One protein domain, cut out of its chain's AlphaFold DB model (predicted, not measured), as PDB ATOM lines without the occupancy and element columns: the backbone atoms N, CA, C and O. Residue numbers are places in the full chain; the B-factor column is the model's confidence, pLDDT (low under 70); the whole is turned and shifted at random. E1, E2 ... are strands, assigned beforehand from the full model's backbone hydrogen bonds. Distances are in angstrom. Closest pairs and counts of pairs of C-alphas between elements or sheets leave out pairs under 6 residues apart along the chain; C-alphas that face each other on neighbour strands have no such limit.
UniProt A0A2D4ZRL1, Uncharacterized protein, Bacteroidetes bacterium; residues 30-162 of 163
ATOM      1  N   LYS A  30      29.489 -46.583 -36.586       91.69
ATOM      2  CA  LYS A  30      28.517 -46.323 -35.528       91.69
ATOM      3  C   LYS A  30      27.333 -45.564 -36.086       91.69
ATOM      4  O   LYS A  30      27.503 -44.696 -36.938       91.69
ATOM      5  N   ILE A  31      26.150 -45.882 -35.578       90.00
ATOM      6  CA  ILE A  31      24.902 -45.184 -35.864       90.00
ATOM      7  C   ILE A  31      24.423 -44.561 -34.562       90.00
ATOM      8  O   ILE A  31      24.046 -45.269 -33.635       90.00
ATOM      9  N   GLY A  32      24.422 -43.234 -34.509       91.69
ATOM     10  CA  GLY A  32      23.924 -42.471 -33.373       91.69
ATOM     11  C   GLY A  32      22.780 -41.566 -33.800       91.69
ATOM     12  O   GLY A  32      22.923 -40.796 -34.751       91.69
ATOM     13  N   GLY A  33      21.655 -41.604 -33.097       90.31
ATOM     14  CA  GLY A  33      20.492 -40.791 -33.433       90.31
ATOM     15  C   GLY A  33      19.698 -40.366 -32.218       90.31
ATOM     16  O   GLY A  33      19.663 -41.054 -31.204       90.31
ATOM     17  N   VAL A  34      19.068 -39.199 -32.324       93.00
ATOM     18  CA  VAL A  34      18.205 -38.634 -31.285       93.00
ATOM     19  C   VAL A  34      16.933 -38.084 -31.908       93.00
ATOM     20  O   VAL A  34      16.969 -37.490 -32.988       93.00
ATOM     21  N   ALA A  35      15.814 -38.260 -31.217       90.88
ATOM     22  CA  ALA A  35      14.524 -37.680 -31.566       90.88
ATOM     23  C   ALA A  35      13.923 -37.075 -30.296       90.88
ATOM     24  O   ALA A  35      13.907 -37.728 -29.256       90.88
ATOM     25  N   LYS A  36      13.495 -35.813 -30.345       93.81
ATOM     26  CA  LYS A  36      12.937 -35.115 -29.180       93.81
ATOM     27  C   LYS A  36      11.729 -34.299 -29.592       93.81
ATOM     28  O   LYS A  36      11.774 -33.618 -30.614       93.81
ATOM     29  N   GLY A  37      10.683 -34.340 -28.783       91.38
ATOM     30  CA  GLY A  37       9.479 -33.559 -29.015       91.38
ATOM     31  C   GLY A  37       8.560 -33.555 -27.807       91.38
ATOM     32  O   GLY A  37       8.850 -34.170 -26.783       91.38
ATOM     33  N   GLU A  38       7.455 -32.839 -27.937       90.56
ATOM     34  CA  GLU A  38       6.403 -32.785 -26.931       90.56
ATOM     35  C   GLU A  38       5.061 -33.022 -27.618       90.56
ATOM     36  O   GLU A  38       4.791 -32.443 -28.673       90.56
ATOM     37  N   VAL A  39       4.239 -33.887 -27.031       85.75
ATOM     38  CA  VAL A  39       2.884 -34.190 -27.501       85.75
ATOM     39  C   VAL A  39       1.964 -34.138 -26.293       85.75
ATOM     40  O   VAL A  39       2.217 -34.817 -25.304       85.75
ATOM     41  N   ASP A  40       0.928 -33.301 -26.352       86.44
ATOM     42  CA  ASP A  40      -0.065 -33.136 -25.280       86.44
ATOM     43  C   ASP A  40       0.543 -32.890 -23.880       86.44
ATOM     44  O   ASP A  40       0.041 -33.376 -22.868       86.44
ATOM     45  N   GLY A  41       1.637 -32.120 -23.808       86.62
ATOM     46  CA  GLY A  41       2.333 -31.813 -22.551       86.62
ATOM     47  C   GLY A  41       3.239 -32.934 -22.029       86.62
ATOM     48  O   GLY A  41       3.705 -32.863 -20.891       86.62
ATOM     49  N   ILE A  42       3.481 -33.970 -22.837       89.12
ATOM     50  CA  ILE A  42       4.366 -35.092 -22.524       89.12
ATOM     51  C   ILE A  42       5.639 -34.960 -23.356       89.12
ATOM     52  O   ILE A  42       5.603 -34.961 -24.587       89.12
ATOM     53  N   SER A  43       6.774 -34.856 -22.670       92.25
ATOM     54  CA  SER A  43       8.101 -34.814 -23.273       92.25
ATOM     55  C   SER A  43       8.515 -36.209 -23.719       92.25
ATOM     56  O   SER A  43       8.640 -37.121 -22.899       92.25
ATOM     57  N   ILE A  44       8.764 -36.362 -25.013       90.00
ATOM     58  CA  ILE A  44       9.228 -37.608 -25.611       90.00
ATOM     59  C   ILE A  44      10.676 -37.443 -26.047       90.00
ATOM     60  O   ILE A  44      11.019 -36.518 -26.789       90.00
ATOM     61  N   ASN A  45      11.529 -38.361 -25.604       92.12
ATOM     62  CA  ASN A  45      12.929 -38.411 -25.999       92.12
ATOM     63  C   ASN A  45      13.278 -39.824 -26.430       92.12
ATOM     64  O   ASN A  45      13.029 -40.766 -25.690       92.12
ATOM     65  N   CYS A  46      13.912 -39.960 -27.585       89.38
ATOM     66  CA  CYS A  46      14.399 -41.232 -28.085       89.38
ATOM     67  C   CYS A  46      15.859 -41.134 -28.488       89.38
ATOM     68  O   CYS A  46      16.331 -40.067 -28.905       89.38
ATOM     69  N   PHE A  47      16.548 -42.265 -28.417       91.06
ATOM     70  CA  PHE A  47      17.898 -42.401 -28.927       91.06
ATOM     71  C   PHE A  47      18.136 -43.779 -29.541       91.06
ATOM     72  O   PHE A  47      17.510 -44.764 -29.153       91.06
ATOM     73  N   ILE A  48      19.082 -43.816 -30.473       88.44
ATOM     74  CA  ILE A  48      19.734 -45.023 -30.975       88.44
ATOM     75  C   ILE A  48      21.247 -44.814 -30.870       88.44
ATOM     76  O   ILE A  48      21.740 -43.720 -31.152       88.44
ATOM     77  N   ASP A  49      21.963 -45.841 -30.443       91.75
ATOM     78  CA  ASP A  49      23.422 -45.900 -30.376       91.75
ATOM     79  C   ASP A  49      23.854 -47.329 -30.701       91.75
ATOM     80  O   ASP A  49      23.860 -48.219 -29.846       91.75
ATOM     81  N   PHE A  50      24.150 -47.561 -31.974       90.06
ATOM     82  CA  PHE A  50      24.534 -48.860 -32.497       90.06
ATOM     83  C   PHE A  50      25.961 -48.837 -33.013       90.06
ATOM     84  O   PHE A  50      26.425 -47.866 -33.603       90.06
ATOM     85  N   SER A  51      26.646 -49.956 -32.835       91.19
ATOM     86  CA  SER A  51      27.939 -50.240 -33.441       91.19
ATOM     87  C   SER A  51      27.794 -51.404 -34.411       91.19
ATOM     88  O   SER A  51      27.098 -52.384 -34.128       91.19
ATOM     89  N   SER A  52      28.465 -51.304 -35.552       90.94
ATOM     90  CA  SER A  52      28.551 -52.387 -36.521       90.94
ATOM     91  C   SER A  52      29.258 -53.594 -35.911       90.94
ATOM     92  O   SER A  52      30.335 -53.458 -35.328       90.94
ATOM     93  N   ILE A  53      28.684 -54.771 -36.107       88.19
ATOM     94  CA  ILE A  53      29.339 -56.052 -35.856       88.19
ATOM     95  C   ILE A  53      30.100 -56.468 -37.114       88.19
ATOM     96  O   ILE A  53      31.278 -56.809 -37.043       88.19
ATOM     97  N   GLU A  54      29.420 -56.427 -38.261       88.06
ATOM     98  CA  GLU A  54      29.941 -56.897 -39.540       88.06
ATOM     99  C   GLU A  54      29.231 -56.187 -40.700       88.06
ATOM    100  O   GLU A  54      28.055 -55.836 -40.603       88.06
ATOM    101  N   ILE A  55      29.939 -56.007 -41.816       86.38
ATOM    102  CA  ILE A  55      29.360 -55.565 -43.087       86.38
ATOM    103  C   ILE A  55      29.465 -56.716 -44.085       86.38
ATOM    104  O   ILE A  55      30.563 -57.141 -44.446       86.38
ATOM    105  N   LYS A  56      28.318 -57.203 -44.559       87.56
ATOM    106  CA  LYS A  56      28.212 -58.350 -45.470       87.56
ATOM    107  C   LYS A  56      27.745 -57.912 -46.847       87.56
ATOM    108  O   LYS A  56      26.979 -56.962 -46.989       87.56
ATOM    109  N   LYS A  57      28.179 -58.638 -47.876       85.50
ATOM    110  CA  LYS A  57      27.696 -58.475 -49.252       85.50
ATOM    111  C   LYS A  57      27.108 -59.798 -49.729       85.50
ATOM    112  O   LYS A  57      27.847 -60.755 -49.937       85.50
ATOM    113  N   GLU A  58      25.794 -59.846 -49.920       82.94
ATOM    114  CA  GLU A  58      25.069 -61.064 -50.295       82.94
ATOM    115  C   GLU A  58      24.096 -60.775 -51.438       82.94
ATOM    116  O   GLU A  58      23.307 -59.834 -51.376       82.94
ATOM    117  N   ASN A  59      24.147 -61.580 -52.504       83.62
ATOM    118  CA  ASN A  59      23.250 -61.472 -53.667       83.62
ATOM    119  C   ASN A  59      23.166 -60.058 -54.286       83.62
ATOM    120  O   ASN A  59      22.130 -59.668 -54.814       83.62
ATOM    121  N   GLY A  60      24.260 -59.291 -54.228       80.12
ATOM    122  CA  GLY A  60      24.325 -57.917 -54.741       80.12
ATOM    123  C   GLY A  60      23.837 -56.836 -53.769       80.12
ATOM    124  O   GLY A  60      23.957 -55.658 -54.095       80.12
ATOM    125  N   ASN A  61      23.360 -57.210 -52.581       82.19
ATOM    126  CA  ASN A  61      22.962 -56.286 -51.519       82.19
ATOM    127  C   ASN A  61      24.079 -56.141 -50.478       82.19
ATOM    128  O   ASN A  61      24.866 -57.068 -50.269       82.19
ATOM    129  N   THR A  62      24.130 -54.988 -49.809       85.12
ATOM    130  CA  THR A  62      25.013 -54.758 -48.655       85.12
ATOM    131  C   THR A  62      24.182 -54.782 -47.380       85.12
ATOM    132  O   THR A  62      23.129 -54.151 -47.324       85.12
ATOM    133  N   TYR A  63      24.660 -55.499 -46.371       86.69
ATOM    134  CA  TYR A  63      24.029 -55.618 -45.065       86.69
ATOM    135  C   TYR A  63      24.985 -55.128 -43.985       86.69
ATOM    136  O   TYR A  63      26.187 -55.387 -44.052       86.69
ATOM    137  N   LEU A  64      24.442 -54.422 -43.005       87.06
ATOM    138  CA  LEU A  64      25.142 -53.926 -41.833       87.06
ATOM    139  C   LEU A  64      24.543 -54.596 -40.605       87.06
ATOM    140  O   LEU A  64      23.477 -54.191 -40.141       87.06
ATOM    141  N   ASP A  65      25.242 -55.595 -40.081       88.62
ATOM    142  CA  ASP A  65      24.891 -56.207 -38.807       88.62
ATOM    143  C   ASP A  65      25.313 -55.267 -37.683       88.62
ATOM    144  O   ASP A  65      26.416 -54.713 -37.700       88.62
ATOM    145  N   PHE A  66      24.452 -55.083 -36.690       87.50
ATOM    146  CA  PHE A  66      24.666 -54.117 -35.622       87.50
ATOM    147  C   PHE A  66      24.248 -54.657 -34.259       87.50
ATOM    148  O   PHE A  66      23.407 -55.548 -34.135       87.50
ATOM    149  N   SER A  67      24.824 -54.061 -33.218       87.56
ATOM    150  CA  SER A  67      24.308 -54.147 -31.854       87.56
ATOM    151  C   SER A  67      24.537 -52.844 -31.108       87.56
ATOM    152  O   SER A  67      25.444 -52.079 -31.433       87.56
ATOM    153  N   GLY A  68      23.734 -52.600 -30.086       87.88
ATOM    154  CA  GLY A  68      23.932 -51.479 -29.183       87.88
ATOM    155  C   GLY A  68      22.670 -51.198 -28.401       87.88
ATOM    156  O   GLY A  68      21.927 -52.124 -28.088       87.88
ATOM    157  N   TYR A  69      22.433 -49.934 -28.087       87.00
ATOM    158  CA  TYR A  69      21.304 -49.518 -27.275       87.00
ATOM    159  C   TYR A  69      20.363 -48.637 -28.063       87.00
ATOM    160  O   TYR A  69      20.767 -47.792 -28.858       87.00
ATOM    161  N   ALA A  70      19.087 -48.795 -27.778       85.69
ATOM    162  CA  ALA A  70      18.103 -47.816 -28.164       85.69
ATOM    163  C   ALA A  70      17.083 -47.680 -27.044       85.69
ATOM    164  O   ALA A  70      16.881 -48.585 -26.229       85.69
ATOM    165  N   GLY A  71      16.495 -46.499 -26.961       85.31
ATOM    166  CA  GLY A  71      15.627 -46.171 -25.854       85.31
ATOM    167  C   GLY A  71      14.678 -45.050 -26.190       85.31
ATOM    168  O   GLY A  71      14.899 -44.258 -27.110       85.31
ATOM    169  N   ARG A  72      13.607 -44.999 -25.410       88.19
ATOM    170  CA  ARG A  72      12.595 -43.959 -25.478       88.19
ATOM    171  C   ARG A  72      12.032 -43.687 -24.091       88.19
ATOM    172  O   ARG A  72      11.853 -44.589 -23.273       88.19
ATOM    173  N   SER A  73      11.758 -42.419 -23.834       89.25
ATOM    174  CA  SER A  73      11.039 -41.949 -22.662       89.25
ATOM    175  C   SER A  73       9.877 -41.063 -23.075       89.25
ATOM    176  O   SER A  73       9.977 -40.319 -24.048       89.25
ATOM    177  N   ALA A  74       8.789 -41.155 -22.320       88.50
ATOM    178  CA  ALA A  74       7.610 -40.312 -22.409       88.50
ATOM    179  C   ALA A  74       7.282 -39.847 -20.985       88.50
ATOM    180  O   ALA A  74       6.788 -40.627 -20.166       88.50
ATOM    181  N   LEU A  75       7.641 -38.602 -20.672       89.75
ATOM    182  CA  LEU A  75       7.610 -38.041 -19.323       89.75
ATOM    183  C   LEU A  75       6.734 -36.789 -19.267       89.75
ATOM    184  O   LEU A  75       6.848 -35.897 -20.104       89.75
ATOM    185  N   GLN A  76       5.886 -36.701 -18.252       90.50
ATOM    186  CA  GLN A  76       5.152 -35.490 -17.905       90.50
ATOM    187  C   GLN A  76       6.098 -34.427 -17.320       90.50
ATOM    188  O   GLN A  76       7.233 -34.712 -16.934       90.50
ATOM    189  N   ASN A  77       5.603 -33.196 -17.183       89.06
ATOM    190  CA  ASN A  77       6.359 -32.073 -16.607       89.06
ATOM    191  C   ASN A  77       6.820 -32.299 -15.156       89.06
ATOM    192  O   ASN A  77       7.781 -31.671 -14.714       89.06
ATOM    193  N   ASP A  78       6.148 -33.179 -14.410       90.69
ATOM    194  CA  ASP A  78       6.535 -33.573 -13.051       90.69
ATOM    195  C   ASP A  78       7.572 -34.715 -13.016       90.69
ATOM    196  O   ASP A  78       7.983 -35.148 -11.940       90.69
ATOM    197  N   GLY A  79       8.006 -35.195 -14.187       88.06
ATOM    198  CA  GLY A  79       8.963 -36.286 -14.351       88.06
ATOM    199  C   GLY A  79       8.357 -37.689 -14.265       88.06
ATOM    200  O   GLY A  79       9.087 -38.666 -14.425       88.06
ATOM    201  N   SER A  80       7.050 -37.824 -14.027       88.94
ATOM    202  CA  SER A  80       6.372 -39.121 -14.054       88.94
ATOM    203  C   SER A  80       6.137 -39.600 -15.489       88.94
ATOM    204  O   SER A  80       5.921 -38.802 -16.398       88.94
ATOM    205  N   GLY A  81       6.158 -40.914 -15.710       87.25
ATOM    206  CA  GLY A  81       5.923 -41.488 -17.031       87.25
ATOM    207  C   GLY A  81       6.606 -42.833 -17.205       87.25
ATOM    208  O   GLY A  81       6.802 -43.570 -16.236       87.25
ATOM    209  N   VAL A  82       6.970 -43.141 -18.446       84.00
ATOM    210  CA  VAL A  82       7.691 -44.364 -18.801       84.00
ATOM    211  C   VAL A  82       9.016 -44.017 -19.460       84.00
ATOM    212  O   VAL A  82       9.116 -43.079 -20.248       84.00
ATOM    213  N   ALA A  83      10.047 -44.780 -19.131       87.06
ATOM    214  CA  ALA A  83      11.331 -44.738 -19.802       87.06
ATOM    215  C   ALA A  83      11.835 -46.166 -19.929       87.06
ATOM    216  O   ALA A  83      11.716 -46.958 -18.992       87.06
ATOM    217  N   PHE A  84      12.369 -46.484 -21.096       81.81
ATOM    218  CA  PHE A  84      12.915 -47.792 -21.373       81.81
ATOM    219  C   PHE A  84      14.112 -47.652 -22.301       81.81
ATOM    220  O   PHE A  84      14.065 -46.916 -23.288       81.81
ATOM    221  N   ASP A  85      15.158 -48.403 -21.995       85.94
ATOM    222  CA  ASP A  85      16.261 -48.700 -22.885       85.94
ATOM    223  C   ASP A  85      16.512 -50.209 -22.900       85.94
ATOM    224  O   ASP A  85      16.245 -50.933 -21.939       85.94
ATOM    225  N   ALA A  86      17.000 -50.709 -24.027       79.56
ATOM    226  CA  ALA A  86      17.440 -52.088 -24.105       79.56
ATOM    227  C   ALA A  86      18.537 -52.265 -25.143       79.56
ATOM    228  O   ALA A  86      18.784 -51.408 -25.994       79.56
ATOM    229  N   LEU A  87      19.183 -53.423 -25.046       80.75
ATOM    230  CA  LEU A  87      20.080 -53.909 -26.074       80.75
ATOM    231  C   LEU A  87      19.269 -54.309 -27.309       80.75
ATOM    232  O   LEU A  87      18.394 -55.175 -27.221       80.75
ATOM    233  N   ALA A  88      19.590 -53.700 -28.444       78.12
ATOM    234  CA  ALA A  88      19.096 -54.082 -29.758       78.12
ATOM    235  C   ALA A  88      20.230 -54.724 -30.553       78.12
ATOM    236  O   ALA A  88      21.386 -54.299 -30.465       78.12
ATOM    237  N   ALA A  89      19.893 -55.724 -31.355       80.38
ATOM    238  CA  ALA A  89      20.784 -56.285 -32.354       80.38
ATOM    239  C   ALA A  89      19.966 -56.670 -33.584       80.38
ATOM    240  O   ALA A  89      18.810 -57.074 -33.459       80.38
ATOM    241  N   GLY A  90      20.570 -56.541 -34.755       80.44
ATOM    242  CA  GLY A  90      19.880 -56.773 -36.012       80.44
ATOM    243  C   GLY A  90      20.788 -56.531 -37.202       80.44
ATOM    244  O   GLY A  90      22.014 -56.538 -37.085       80.44
ATOM    245  N   SER A  91      20.166 -56.325 -38.355       83.62
ATOM    246  CA  SER A  91      20.832 -56.121 -39.633       83.62
ATOM    247  C   SER A  91      20.024 -55.147 -40.472       83.62
ATOM    248  O   SER A  91      18.828 -55.352 -40.710       83.62
ATOM    249  N   PHE A  92      20.681 -54.091 -40.932       84.31
ATOM    250  CA  PHE A  92      20.116 -53.176 -41.912       84.31
ATOM    251  C   PHE A  92      20.560 -53.590 -43.307       84.31
ATOM    252  O   PHE A  92      21.751 -53.786 -43.546       84.31
ATOM    253  N   ARG A  93      19.630 -53.643 -44.261       84.50
ATOM    254  CA  ARG A  93      20.003 -53.601 -45.676       84.50
ATOM    255  C   ARG A  93      20.335 -52.157 -46.028       84.50
ATOM    256  O   ARG A  93      19.548 -51.261 -45.732       84.50
ATOM    257  N   ILE A  94      21.481 -51.946 -46.662       82.94
ATOM    258  CA  ILE A  94      21.887 -50.643 -47.178       82.94
ATOM    259  C   ILE A  94      21.505 -50.570 -48.651       82.94
ATOM    260  O   ILE A  94      22.107 -51.248 -49.490       82.94
ATOM    261  N   ASP A  95      20.535 -49.716 -48.953       80.44
ATOM    262  CA  ASP A  95      20.171 -49.366 -50.317       80.44
ATOM    263  C   ASP A  95      20.785 -48.013 -50.674       80.44
ATOM    264  O   ASP A  95      20.538 -46.996 -50.024       80.44
ATOM    265  N   PHE A  96      21.579 -48.003 -51.740       76.12
ATOM    266  CA  PHE A  96      22.135 -46.785 -52.319       76.12
ATOM    267  C   PHE A  96      21.223 -46.346 -53.468       76.12
ATOM    268  O   PHE A  96      21.221 -46.979 -54.528       76.12
ATOM    269  N   SER A  97      20.425 -45.293 -53.271       65.94
ATOM    270  CA  SER A  97      19.597 -44.720 -54.347       65.94
ATOM    271  C   SER A  97      20.465 -43.989 -55.376       65.94
ATOM    272  O   SER A  97      20.213 -44.108 -56.575       65.94
ATOM    273  N   ASN A  98      21.505 -43.283 -54.912       64.62
ATOM    274  CA  ASN A  98      22.492 -42.518 -55.683       64.62
ATOM    275  C   ASN A  98      23.863 -42.518 -54.966       64.62
ATOM    276  O   ASN A  98      24.011 -43.131 -53.914       64.62
ATOM    277  N   LYS A  99      24.888 -41.839 -55.517       63.53
ATOM    278  CA  LYS A  99      26.252 -41.823 -54.934       63.53
ATOM    279  C   LYS A  99      26.321 -41.255 -53.508       63.53
ATOM    280  O   LYS A  99      27.205 -41.664 -52.768       63.53
ATOM    281  N   ASP A 100      25.384 -40.381 -53.139       65.25
ATOM    282  CA  ASP A 100      25.431 -39.612 -51.890       65.25
ATOM    283  C   ASP A 100      24.230 -39.878 -50.970       65.25
ATOM    284  O   ASP A 100      24.074 -39.213 -49.955       65.25
ATOM    285  N   GLU A 101      23.367 -40.839 -51.297       69.12
ATOM    286  CA  GLU A 101      22.147 -41.126 -50.535       69.12
ATOM    287  C   GLU A 101      22.154 -42.578 -50.065       69.12
ATOM    288  O   GLU A 101      22.447 -43.492 -50.843       69.12
ATOM    289  N   ILE A 102      21.819 -42.781 -48.790       74.75
ATOM    290  CA  ILE A 102      21.672 -44.108 -48.198       74.75
ATOM    291  C   ILE A 102      20.312 -44.254 -47.536       74.75
ATOM    292  O   ILE A 102      19.811 -43.351 -46.862       74.75
ATOM    293  N   ILE A 103      19.742 -45.439 -47.701       73.69
ATOM    294  CA  ILE A 103      18.556 -45.874 -46.983       73.69
ATOM    295  C   ILE A 103      18.945 -47.144 -46.240       73.69
ATOM    296  O   ILE A 103      19.316 -48.146 -46.853       73.69
ATOM    297  N   LEU A 104      18.887 -47.092 -44.912       72.06
ATOM    298  CA  LEU A 104      19.012 -48.272 -44.068       72.06
ATOM    299  C   LEU A 104      17.608 -48.802 -43.810       72.06
ATOM    300  O   LEU A 104      16.775 -48.118 -43.209       72.06
ATOM    301  N   ILE A 105      17.355 -50.007 -44.300       68.94
ATOM    302  CA  ILE A 105      16.073 -50.691 -44.172       68.94
ATOM    303  C   ILE A 105      16.247 -51.806 -43.160       68.94
ATOM    304  O   ILE A 105      17.092 -52.686 -43.355       68.94
ATOM    305  N   ASP A 106      15.459 -51.775 -42.090       70.50
ATOM    306  CA  ASP A 106      15.444 -52.882 -41.142       70.50
ATOM    307  C   ASP A 106      14.934 -54.151 -41.841       70.50
ATOM    308  O   ASP A 106      13.875 -54.169 -42.472       70.50
ATOM    309  N   THR A 107      15.725 -55.219 -41.765       55.28
ATOM    310  CA  THR A 107      15.418 -56.494 -42.423       55.28
ATOM    311  C   THR A 107      14.566 -57.425 -41.562       55.28
ATOM    312  O   THR A 107      14.085 -58.437 -42.070       55.28
ATOM    313  N   PHE A 108      14.330 -57.086 -40.288       54.78
ATOM    314  CA  PHE A 108      13.667 -57.960 -39.313       54.78
ATOM    315  C   PHE A 108      12.143 -57.823 -39.250       54.78
ATOM    316  O   PHE A 108      11.507 -58.483 -38.428       54.78
ATOM    317  N   HIS A 109      11.516 -57.027 -40.121       48.88
ATOM    318  CA  HIS A 109      10.062 -56.896 -40.093       48.88
ATOM    319  C   HIS A 109       9.369 -58.169 -40.616       48.88
ATOM    320  O   HIS A 109       9.235 -58.384 -41.824       48.88
ATOM    321  N   VAL A 110       8.907 -59.019 -39.694       41.62
ATOM    322  CA  VAL A 110       8.020 -60.154 -39.978       41.62
ATOM    323  C   VAL A 110       6.573 -59.657 -39.859       41.62
ATOM    324  O   VAL A 110       6.137 -59.341 -38.756       41.62
ATOM    325  N   PRO A 111       5.785 -59.597 -40.949       40.66
ATOM    326  CA  PRO A 111       4.488 -58.906 -40.979       40.66
ATOM    327  C   PRO A 111       3.364 -59.521 -40.116       40.66
ATOM    328  O   PRO A 111       2.230 -59.063 -40.205       40.66
ATOM    329  N   ASN A 112       3.640 -60.551 -39.308       39.84
ATOM    330  CA  ASN A 112       2.632 -61.284 -38.533       39.84
ATOM    331  C   ASN A 112       2.996 -61.537 -37.060       39.84
ATOM    332  O   ASN A 112       2.168 -62.111 -36.353       39.84
ATOM    333  N   ASP A 113       4.176 -61.126 -36.593       41.47
ATOM    334  CA  ASP A 113       4.460 -61.117 -35.157       41.47
ATOM    335  C   ASP A 113       4.092 -59.740 -34.591       41.47
ATOM    336  O   ASP A 113       4.256 -58.733 -35.291       41.47
ATOM    337  N   PRO A 114       3.531 -59.659 -33.365       42.47
ATOM    338  CA  PRO A 114       3.371 -58.369 -32.708       42.47
ATOM    339  C   PRO A 114       4.738 -57.686 -32.745       42.47
ATOM    340  O   PRO A 114       5.724 -58.367 -32.468       42.47
ATOM    341  N   PRO A 115       4.825 -56.402 -33.138       46.81
ATOM    342  CA  PRO A 115       6.110 -55.740 -33.236       46.81
ATOM    343  C   PRO A 115       6.781 -55.871 -31.875       46.81
ATOM    344  O   PRO A 115       6.324 -55.299 -30.881       46.81
ATOM    345  N   ASP A 116       7.841 -56.681 -31.829       51.97
ATOM    346  CA  ASP A 116       8.767 -56.651 -30.718       51.97
ATOM    347  C   ASP A 116       9.206 -55.198 -30.560       51.97
ATOM    348  O   ASP A 116       9.150 -54.411 -31.505       51.97
ATOM    349  N   PHE A 117       9.642 -54.832 -29.363       49.72
ATOM    350  CA  PHE A 117      10.071 -53.481 -28.999       49.72
ATOM    351  C   PHE A 117      10.918 -52.749 -30.076       49.72
ATOM    352  O   PHE A 117      10.914 -51.525 -30.158       49.72
ATOM    353  N   TRP A 118      11.615 -53.513 -30.923       51.16
ATOM    354  CA  TRP A 118      12.497 -53.071 -32.001       51.16
ATOM    355  C   TRP A 118      11.887 -52.986 -33.402       51.16
ATOM    356  O   TRP A 118      12.488 -52.352 -34.264       51.16
ATOM    357  N   GLY A 119      10.709 -53.568 -33.644       50.00
ATOM    358  CA  GLY A 119      10.078 -53.655 -34.967       50.00
ATOM    359  C   GLY A 119       9.669 -52.309 -35.573       50.00
ATOM    360  O   GLY A 119       9.166 -52.282 -36.695       50.00
ATOM    361  N   GLU A 120       9.877 -51.207 -34.847       51.12
ATOM    362  CA  GLU A 120       9.552 -49.853 -35.279       51.12
ATOM    363  C   GLU A 120      10.763 -49.001 -35.703       51.12
ATOM    364  O   GLU A 120      10.578 -47.888 -36.193       51.12
ATOM    365  N   LEU A 121      12.004 -49.499 -35.613       55.31
ATOM    366  CA  LEU A 121      13.195 -48.825 -36.171       55.31
ATOM    367  C   LEU A 121      13.294 -49.020 -37.698       55.31
ATOM    368  O   LEU A 121      14.351 -49.307 -38.250       55.31
ATOM    369  N   LEU A 122      12.157 -48.874 -38.376       57.31
ATOM    370  CA  LEU A 122      11.880 -49.426 -39.700       57.31
ATOM    371  C   LEU A 122      12.773 -48.857 -40.814       57.31
ATOM    372  O   LEU A 122      13.130 -49.586 -41.740       57.31
ATOM    373  N   PHE A 123      13.120 -47.567 -40.740       65.81
ATOM    374  CA  PHE A 123      13.825 -46.869 -41.818       65.81
ATOM    375  C   PHE A 123      14.692 -45.716 -41.296       65.81
ATOM    376  O   PHE A 123      14.211 -44.856 -40.550       65.81
ATOM    377  N   LEU A 124      15.949 -45.660 -41.747       71.56
ATOM    378  CA  LEU A 124      16.840 -44.509 -41.580       71.56
ATOM    379  C   LEU A 124      17.260 -44.008 -42.966       71.56
ATOM    380  O   LEU A 124      18.038 -44.658 -43.663       71.56
ATOM    381  N   GLU A 125      16.751 -42.847 -43.370       75.75
ATOM    382  CA  GLU A 125      17.105 -42.212 -44.647       75.75
ATOM    383  C   GLU A 125      18.109 -41.097 -44.410       75.75
ATOM    384  O   GLU A 125      17.902 -40.268 -43.518       75.75
ATOM    385  N   GLY A 126      19.182 -41.061 -45.196       76.19
ATOM    386  CA  GLY A 126      20.254 -40.098 -45.007       76.19
ATOM    387  C   GLY A 126      21.041 -39.772 -46.264       76.19
ATOM    388  O   GLY A 126      20.997 -40.467 -47.274       76.19
ATOM    389  N   GLU A 127      21.785 -38.682 -46.161       76.25
ATOM    390  CA  GLU A 127      22.692 -38.158 -47.169       76.25
ATOM    391  C   GLU A 127      24.130 -38.176 -46.635       76.25
ATOM    392  O   GLU A 127      24.380 -38.022 -45.432       76.25
ATOM    393  N   LEU A 128      25.082 -38.360 -47.540       73.25
ATOM    394  CA  LEU A 128      26.501 -38.185 -47.288       73.25
ATOM    395  C   LEU A 128      26.786 -36.702 -47.052       73.25
ATOM    396  O   LEU A 128      26.378 -35.853 -47.844       73.25
ATOM    397  N   ILE A 129      27.505 -36.381 -45.981       76.44
ATOM    398  CA  ILE A 129      27.910 -34.997 -45.691       76.44
ATOM    399  C   ILE A 129      29.404 -34.756 -45.849       76.44
ATOM    400  O   ILE A 129      29.807 -33.628 -46.129       76.44
ATOM    401  N   ASP A 130      30.209 -35.801 -45.707       75.00
ATOM    402  CA  ASP A 130      31.632 -35.825 -46.019       75.00
ATOM    403  C   ASP A 130      32.066 -37.272 -46.287       75.00
ATOM    404  O   ASP A 130      31.259 -38.191 -46.188       75.00
ATOM    405  N   ASP A 131      33.338 -37.489 -46.618       68.69
ATOM    406  CA  ASP A 131      33.862 -38.809 -46.984       68.69
ATOM    407  C   ASP A 131      33.730 -39.898 -45.897       68.69
ATOM    408  O   ASP A 131      33.962 -41.065 -46.209       68.69
ATOM    409  N   GLN A 132      33.377 -39.554 -44.653       69.62
ATOM    410  CA  GLN A 132      33.326 -40.477 -43.513       69.62
ATOM    411  C   GLN A 132      31.998 -40.462 -42.754       69.62
ATOM    412  O   GLN A 132      31.819 -41.243 -41.813       69.62
ATOM    413  N   LYS A 133      31.067 -39.576 -43.119       78.06
ATOM    414  CA  LYS A 133      29.864 -39.343 -42.332       78.06
ATOM    415  C   LYS A 133      28.623 -39.178 -43.195       78.06
ATOM    416  O   LYS A 133      28.557 -38.335 -44.089       78.06
ATOM    417  N   TRP A 134      27.587 -39.918 -42.825       83.12
ATOM    418  CA  TRP A 134      26.223 -39.721 -43.294       83.12
ATOM    419  C   TRP A 134      25.383 -39.122 -42.178       83.12
ATOM    420  O   TRP A 134      25.606 -39.389 -40.994       83.12
ATOM    421  N   ARG A 135      24.384 -38.330 -42.551       85.50
ATOM    422  CA  ARG A 135      23.345 -37.864 -41.633       85.50
ATOM    423  C   ARG A 135      21.987 -38.088 -42.251       85.50
ATOM    424  O   ARG A 135      21.840 -38.025 -43.464       85.50
ATOM    425  N   GLY A 136      20.976 -38.226 -41.419       85.69
ATOM    426  CA  GLY A 136      19.644 -38.439 -41.931       85.69
ATOM    427  C   GLY A 136      18.551 -38.154 -40.934       85.69
ATOM    428  O   GLY A 136      18.804 -37.686 -39.821       85.69
ATOM    429  N   LYS A 137      17.324 -38.437 -41.358       83.69
ATOM    430  CA  LYS A 137      16.133 -38.351 -40.519       83.69
ATOM    431  C   LYS A 137      15.656 -39.744 -40.157       83.69
ATOM    432  O   LYS A 137      15.827 -40.696 -40.915       83.69
ATOM    433  N   TRP A 138      15.067 -39.840 -38.977       82.62
ATOM    434  CA  TRP A 138      14.397 -41.048 -38.522       82.62
ATOM    435  C   TRP A 138      13.142 -40.696 -37.750       82.62
ATOM    436  O   TRP A 138      12.981 -39.569 -37.272       82.62
ATOM    437  N   THR A 139      12.277 -41.687 -37.618       81.44
ATOM    438  CA  THR A 139      11.033 -41.583 -36.873       81.44
ATOM    439  C   THR A 139      11.126 -42.502 -35.668       81.44
ATOM    440  O   THR A 139      11.293 -43.708 -35.818       81.44
ATOM    441  N   CYS A 140      11.020 -41.930 -34.472       81.19
ATOM    442  CA  CYS A 140      10.839 -42.674 -33.240       81.19
ATOM    443  C   CYS A 140       9.348 -42.935 -33.023       81.19
ATOM    444  O   CYS A 140       8.574 -42.011 -32.749       81.19
ATOM    445  N   TYR A 141       8.959 -44.193 -33.152       78.75
ATOM    446  CA  TYR A 141       7.586 -44.652 -32.993       78.75
ATOM    447  C   TYR A 141       7.255 -44.980 -31.516       78.75
ATOM    448  O   TYR A 141       8.165 -45.030 -30.676       78.75
ATOM    449  N   PRO A 142       5.959 -45.033 -31.156       71.88
ATOM    450  CA  PRO A 142       5.479 -45.319 -29.801       71.88
ATOM    451  C   PRO A 142       5.574 -46.789 -29.395       71.88
ATOM    452  O   PRO A 142       5.212 -47.674 -30.159       71.88
ATOM    453  N   PHE A 143       5.855 -47.069 -28.119       65.50
ATOM    454  CA  PHE A 143       5.721 -48.446 -27.647       65.50
ATOM    455  C   PHE A 143       4.268 -48.925 -27.699       65.50
ATOM    456  O   PHE A 143       3.396 -48.335 -27.072       65.50
ATOM    457  N   TYR A 144       4.008 -50.106 -28.264       61.19
ATOM    458  CA  TYR A 144       2.705 -50.781 -28.128       61.19
ATOM    459  C   TYR A 144       2.460 -51.351 -26.712       61.19
ATOM    460  O   TYR A 144       1.964 -52.462 -26.530       61.19
ATOM    461  N   THR A 145       2.799 -50.593 -25.669       56.59
ATOM    462  CA  THR A 145       2.410 -50.864 -24.286       56.59
ATOM    463  C   THR A 145       1.173 -50.039 -23.935       56.59
ATOM    464  O   THR A 145       0.929 -48.977 -24.502       56.59
ATOM    465  N   ARG A 146       0.386 -50.483 -22.945       51.12
ATOM    466  CA  ARG A 146      -0.807 -49.750 -22.471       51.12
ATOM    467  C   ARG A 146      -0.534 -48.303 -22.004       51.12
ATOM    468  O   ARG A 146      -1.503 -47.592 -21.763       51.12
ATOM    469  N   GLY A 147       0.727 -47.897 -21.828       53.88
ATOM    470  CA  GLY A 147       1.124 -46.597 -21.277       53.88
ATOM    471  C   GLY A 147       1.759 -45.609 -22.263       53.88
ATOM    472  O   GLY A 147       1.967 -44.469 -21.868       53.88
ATOM    473  N   ASP A 148       2.053 -46.001 -23.508       59.91
ATOM    474  CA  ASP A 148       2.728 -45.130 -24.488       59.91
ATOM    475  C   ASP A 148       2.115 -45.256 -25.885       59.91
ATOM    476  O   ASP A 148       2.726 -45.744 -26.818       59.91
ATOM    477  N   THR A 149       0.887 -44.784 -26.063       63.78
ATOM    478  CA  THR A 149       0.298 -44.615 -27.406       63.78
ATOM    479  C   THR A 149       0.617 -43.241 -28.003       63.78
ATOM    480  O   THR A 149      -0.106 -42.763 -28.878       63.78
ATOM    481  N   ILE A 150       1.614 -42.538 -27.462       66.88
ATOM    482  CA  ILE A 150       1.821 -41.118 -27.736       66.88
ATOM    483  C   ILE A 150       2.692 -41.008 -28.983       66.88
ATOM    484  O   ILE A 150       3.770 -41.585 -29.032       66.88
ATOM    485  N   GLY A 151       2.183 -40.311 -29.999       72.38
ATOM    486  CA  GLY A 151       2.598 -40.444 -31.395       72.38
ATOM    487  C   GLY A 151       4.088 -40.283 -31.732       72.38
ATOM    488  O   GLY A 151       4.968 -40.053 -30.903       72.38
ATOM    489  N   ASN A 152       4.365 -40.418 -33.022       81.81
ATOM    490  CA  ASN A 152       5.715 -40.445 -33.570       81.81
ATOM    491  C   ASN A 152       6.474 -39.132 -33.322       81.81
ATOM    492  O   ASN A 152       5.925 -38.047 -33.523       81.81
ATOM    493  N   ILE A 153       7.764 -39.231 -32.997       85.56
ATOM    494  CA  ILE A 153       8.677 -38.085 -32.929       85.56
ATOM    495  C   ILE A 153       9.764 -38.238 -33.978       85.56
ATOM    496  O   ILE A 153      10.456 -39.250 -34.036       85.56
ATOM    497  N   ASN A 154       9.958 -37.197 -34.777       87.12
ATOM    498  CA  ASN A 154      11.017 -37.180 -35.775       87.12
ATOM    499  C   ASN A 154      12.335 -36.718 -35.154       87.12
ATOM    500  O   ASN A 154      12.376 -35.823 -34.306       87.12
ATOM    501  N   GLY A 155      13.423 -37.320 -35.608       87.94
ATOM    502  CA  GLY A 155      14.764 -37.039 -35.142       87.94
ATOM    503  C   GLY A 155      15.775 -37.007 -36.268       87.94
ATOM    504  O   GLY A 155      15.448 -37.182 -37.443       87.94
ATOM    505  N   ASN A 156      17.028 -36.812 -35.877       90.38
ATOM    506  CA  ASN A 156      18.163 -36.932 -36.777       90.38
ATOM    507  C   ASN A 156      19.069 -38.068 -36.312       90.38
ATOM    508  O   ASN A 156      19.173 -38.337 -35.113       90.38
ATOM    509  N   TRP A 157      19.749 -38.692 -37.260       90.38
ATOM    510  CA  TRP A 157      20.778 -39.691 -37.006       90.38
ATOM    511  C   TRP A 157      22.047 -39.364 -37.787       90.38
ATOM    512  O   TRP A 157      22.034 -38.557 -38.717       90.38
ATOM    513  N   ASN A 158      23.153 -39.966 -37.369       89.69
ATOM    514  CA  ASN A 158      24.438 -39.922 -38.045       89.69
ATOM    515  C   ASN A 158      25.013 -41.334 -38.114       89.69
ATOM    516  O   ASN A 158      24.937 -42.066 -37.128       89.69
ATOM    517  N   LEU A 159      25.613 -41.677 -39.249       87.75
ATOM    518  CA  LEU A 159      26.477 -42.840 -39.396       87.75
ATOM    519  C   LEU A 159      27.892 -42.333 -39.634       87.75
ATOM    520  O   LEU A 159      28.089 -41.443 -40.458       87.75
ATOM    521  N   TYR A 160      28.855 -42.855 -38.890       87.81
ATOM    522  CA  TYR A 160      30.249 -42.426 -38.961       87.81
ATOM    523  C   TYR A 160      31.193 -43.597 -38.708       87.81
ATOM    524  O   TYR A 160      30.798 -44.599 -38.108       87.81
ATOM    525  N   GLU A 161      32.434 -43.472 -39.173       87.19
ATOM    526  CA  GLU A 161      33.506 -44.429 -38.890       87.19
ATOM    527  C   GLU A 161      33.712 -44.596 -37.378       87.19
ATOM    528  O   GLU A 161      33.728 -43.623 -36.623       87.19
ATOM    529  N   ALA A 162      33.818 -45.844 -36.927       82.81
ATOM    530  CA  ALA A 162      34.133 -46.158 -35.542       82.81
ATOM    531  C   ALA A 162      35.654 -46.263 -35.362       82.81
ATOM    532  O   ALA A 162      36.310 -46.910 -36.177       82.81
TER     533      ALA A 162
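This is residues 30 to 162 of the 163 residues of an uncharacterized protein of Bacteroidetes bacterium (UniProt A0A2D4ZRL1). This is a closed barrel of eight antiparallel strands, in which the long strands E2, E3 and E4 make much of the length and bend as they wrap round, while the shorter E5, E6, E7, E8 and E1 complete the ring. Two long loops, residues 107 to 122 and residues 141 to 152, join strands of the wall. The printed part has 133 residues with no named helix and eight named strands, E1 to E8 along the chain, and it is all strand. It is compact, with a radius of gyration of the C-alphas of 15.4 A and spans of 48 by 35 by 23 A.

The longest strand by residues is E4, residues 81 to 98, 42.1 A from first to last C-alpha; it bends by 79 degrees at residue 89. E3, residues 61 to 76, measures 43.4 A and bends by 64 degrees at residue 67. E2, residues 42 to 58, measures 43.3 A and bends by 72 degrees at residue 54. E1, residues 30 to 39, measures 29.5 A and begins at C-alpha 30 (28.517, -46.323, -35.528). E5 holds residues 101 to 106, 16.5 A, and E6 residues 123 to 130, 21.4 A. E7, residues 133 to 140, measures 21.3 A and bends by 50 degrees at residue 137. E8, residues 153 to 161, measures 26.3 A and ends at C-alpha 161 (33.506, -44.429, -38.890).

Round the ring run E1 to E8 and back to E1, a meander, each strand the antiparallel neighbour of the one before. In the hairpin of E2 and E3, N 49 and O 69 are 2.8 A apart, within hydrogen-bond range. E4 lies on the other side of E3 from E2, with N 72 and O 84 at 2.9 A. E5 is beside residues 92 to 98 of E4, with N 93 and O 105 at 2.9 A. E5 and E6 have N 104 and O 124 at 2.9 A, E6 and E7 have N 127 and O 135 at 2.8 A, and E7 and E8 have N 136 and O 157 at 2.9 A. E8 and E1 close the ring, at 166 degrees between directions, with N 32 and O 158 at 2.9 A. E1 and E2 have N 33 and O 48 at 2.9 A. Among the strands that are apart are E1 and E5, and E4 and E8; E3 and E7 are only just apart, their closest C-alphas 8.1 A from each other.

The two C-alphas farthest apart, those of Asn 59 and Asp 78, are 52.0 A apart; those of Lys 30 and Ala 162, first and last printed, are 5.6 A apart. The printed part has no cut. The links E5 to E6 and E7 to E8 are long, and the others are tight. The mean pLDDT of the printed part is 77.8; 33 residues are under 70, among them residues 107 to 123 and 143 to 150.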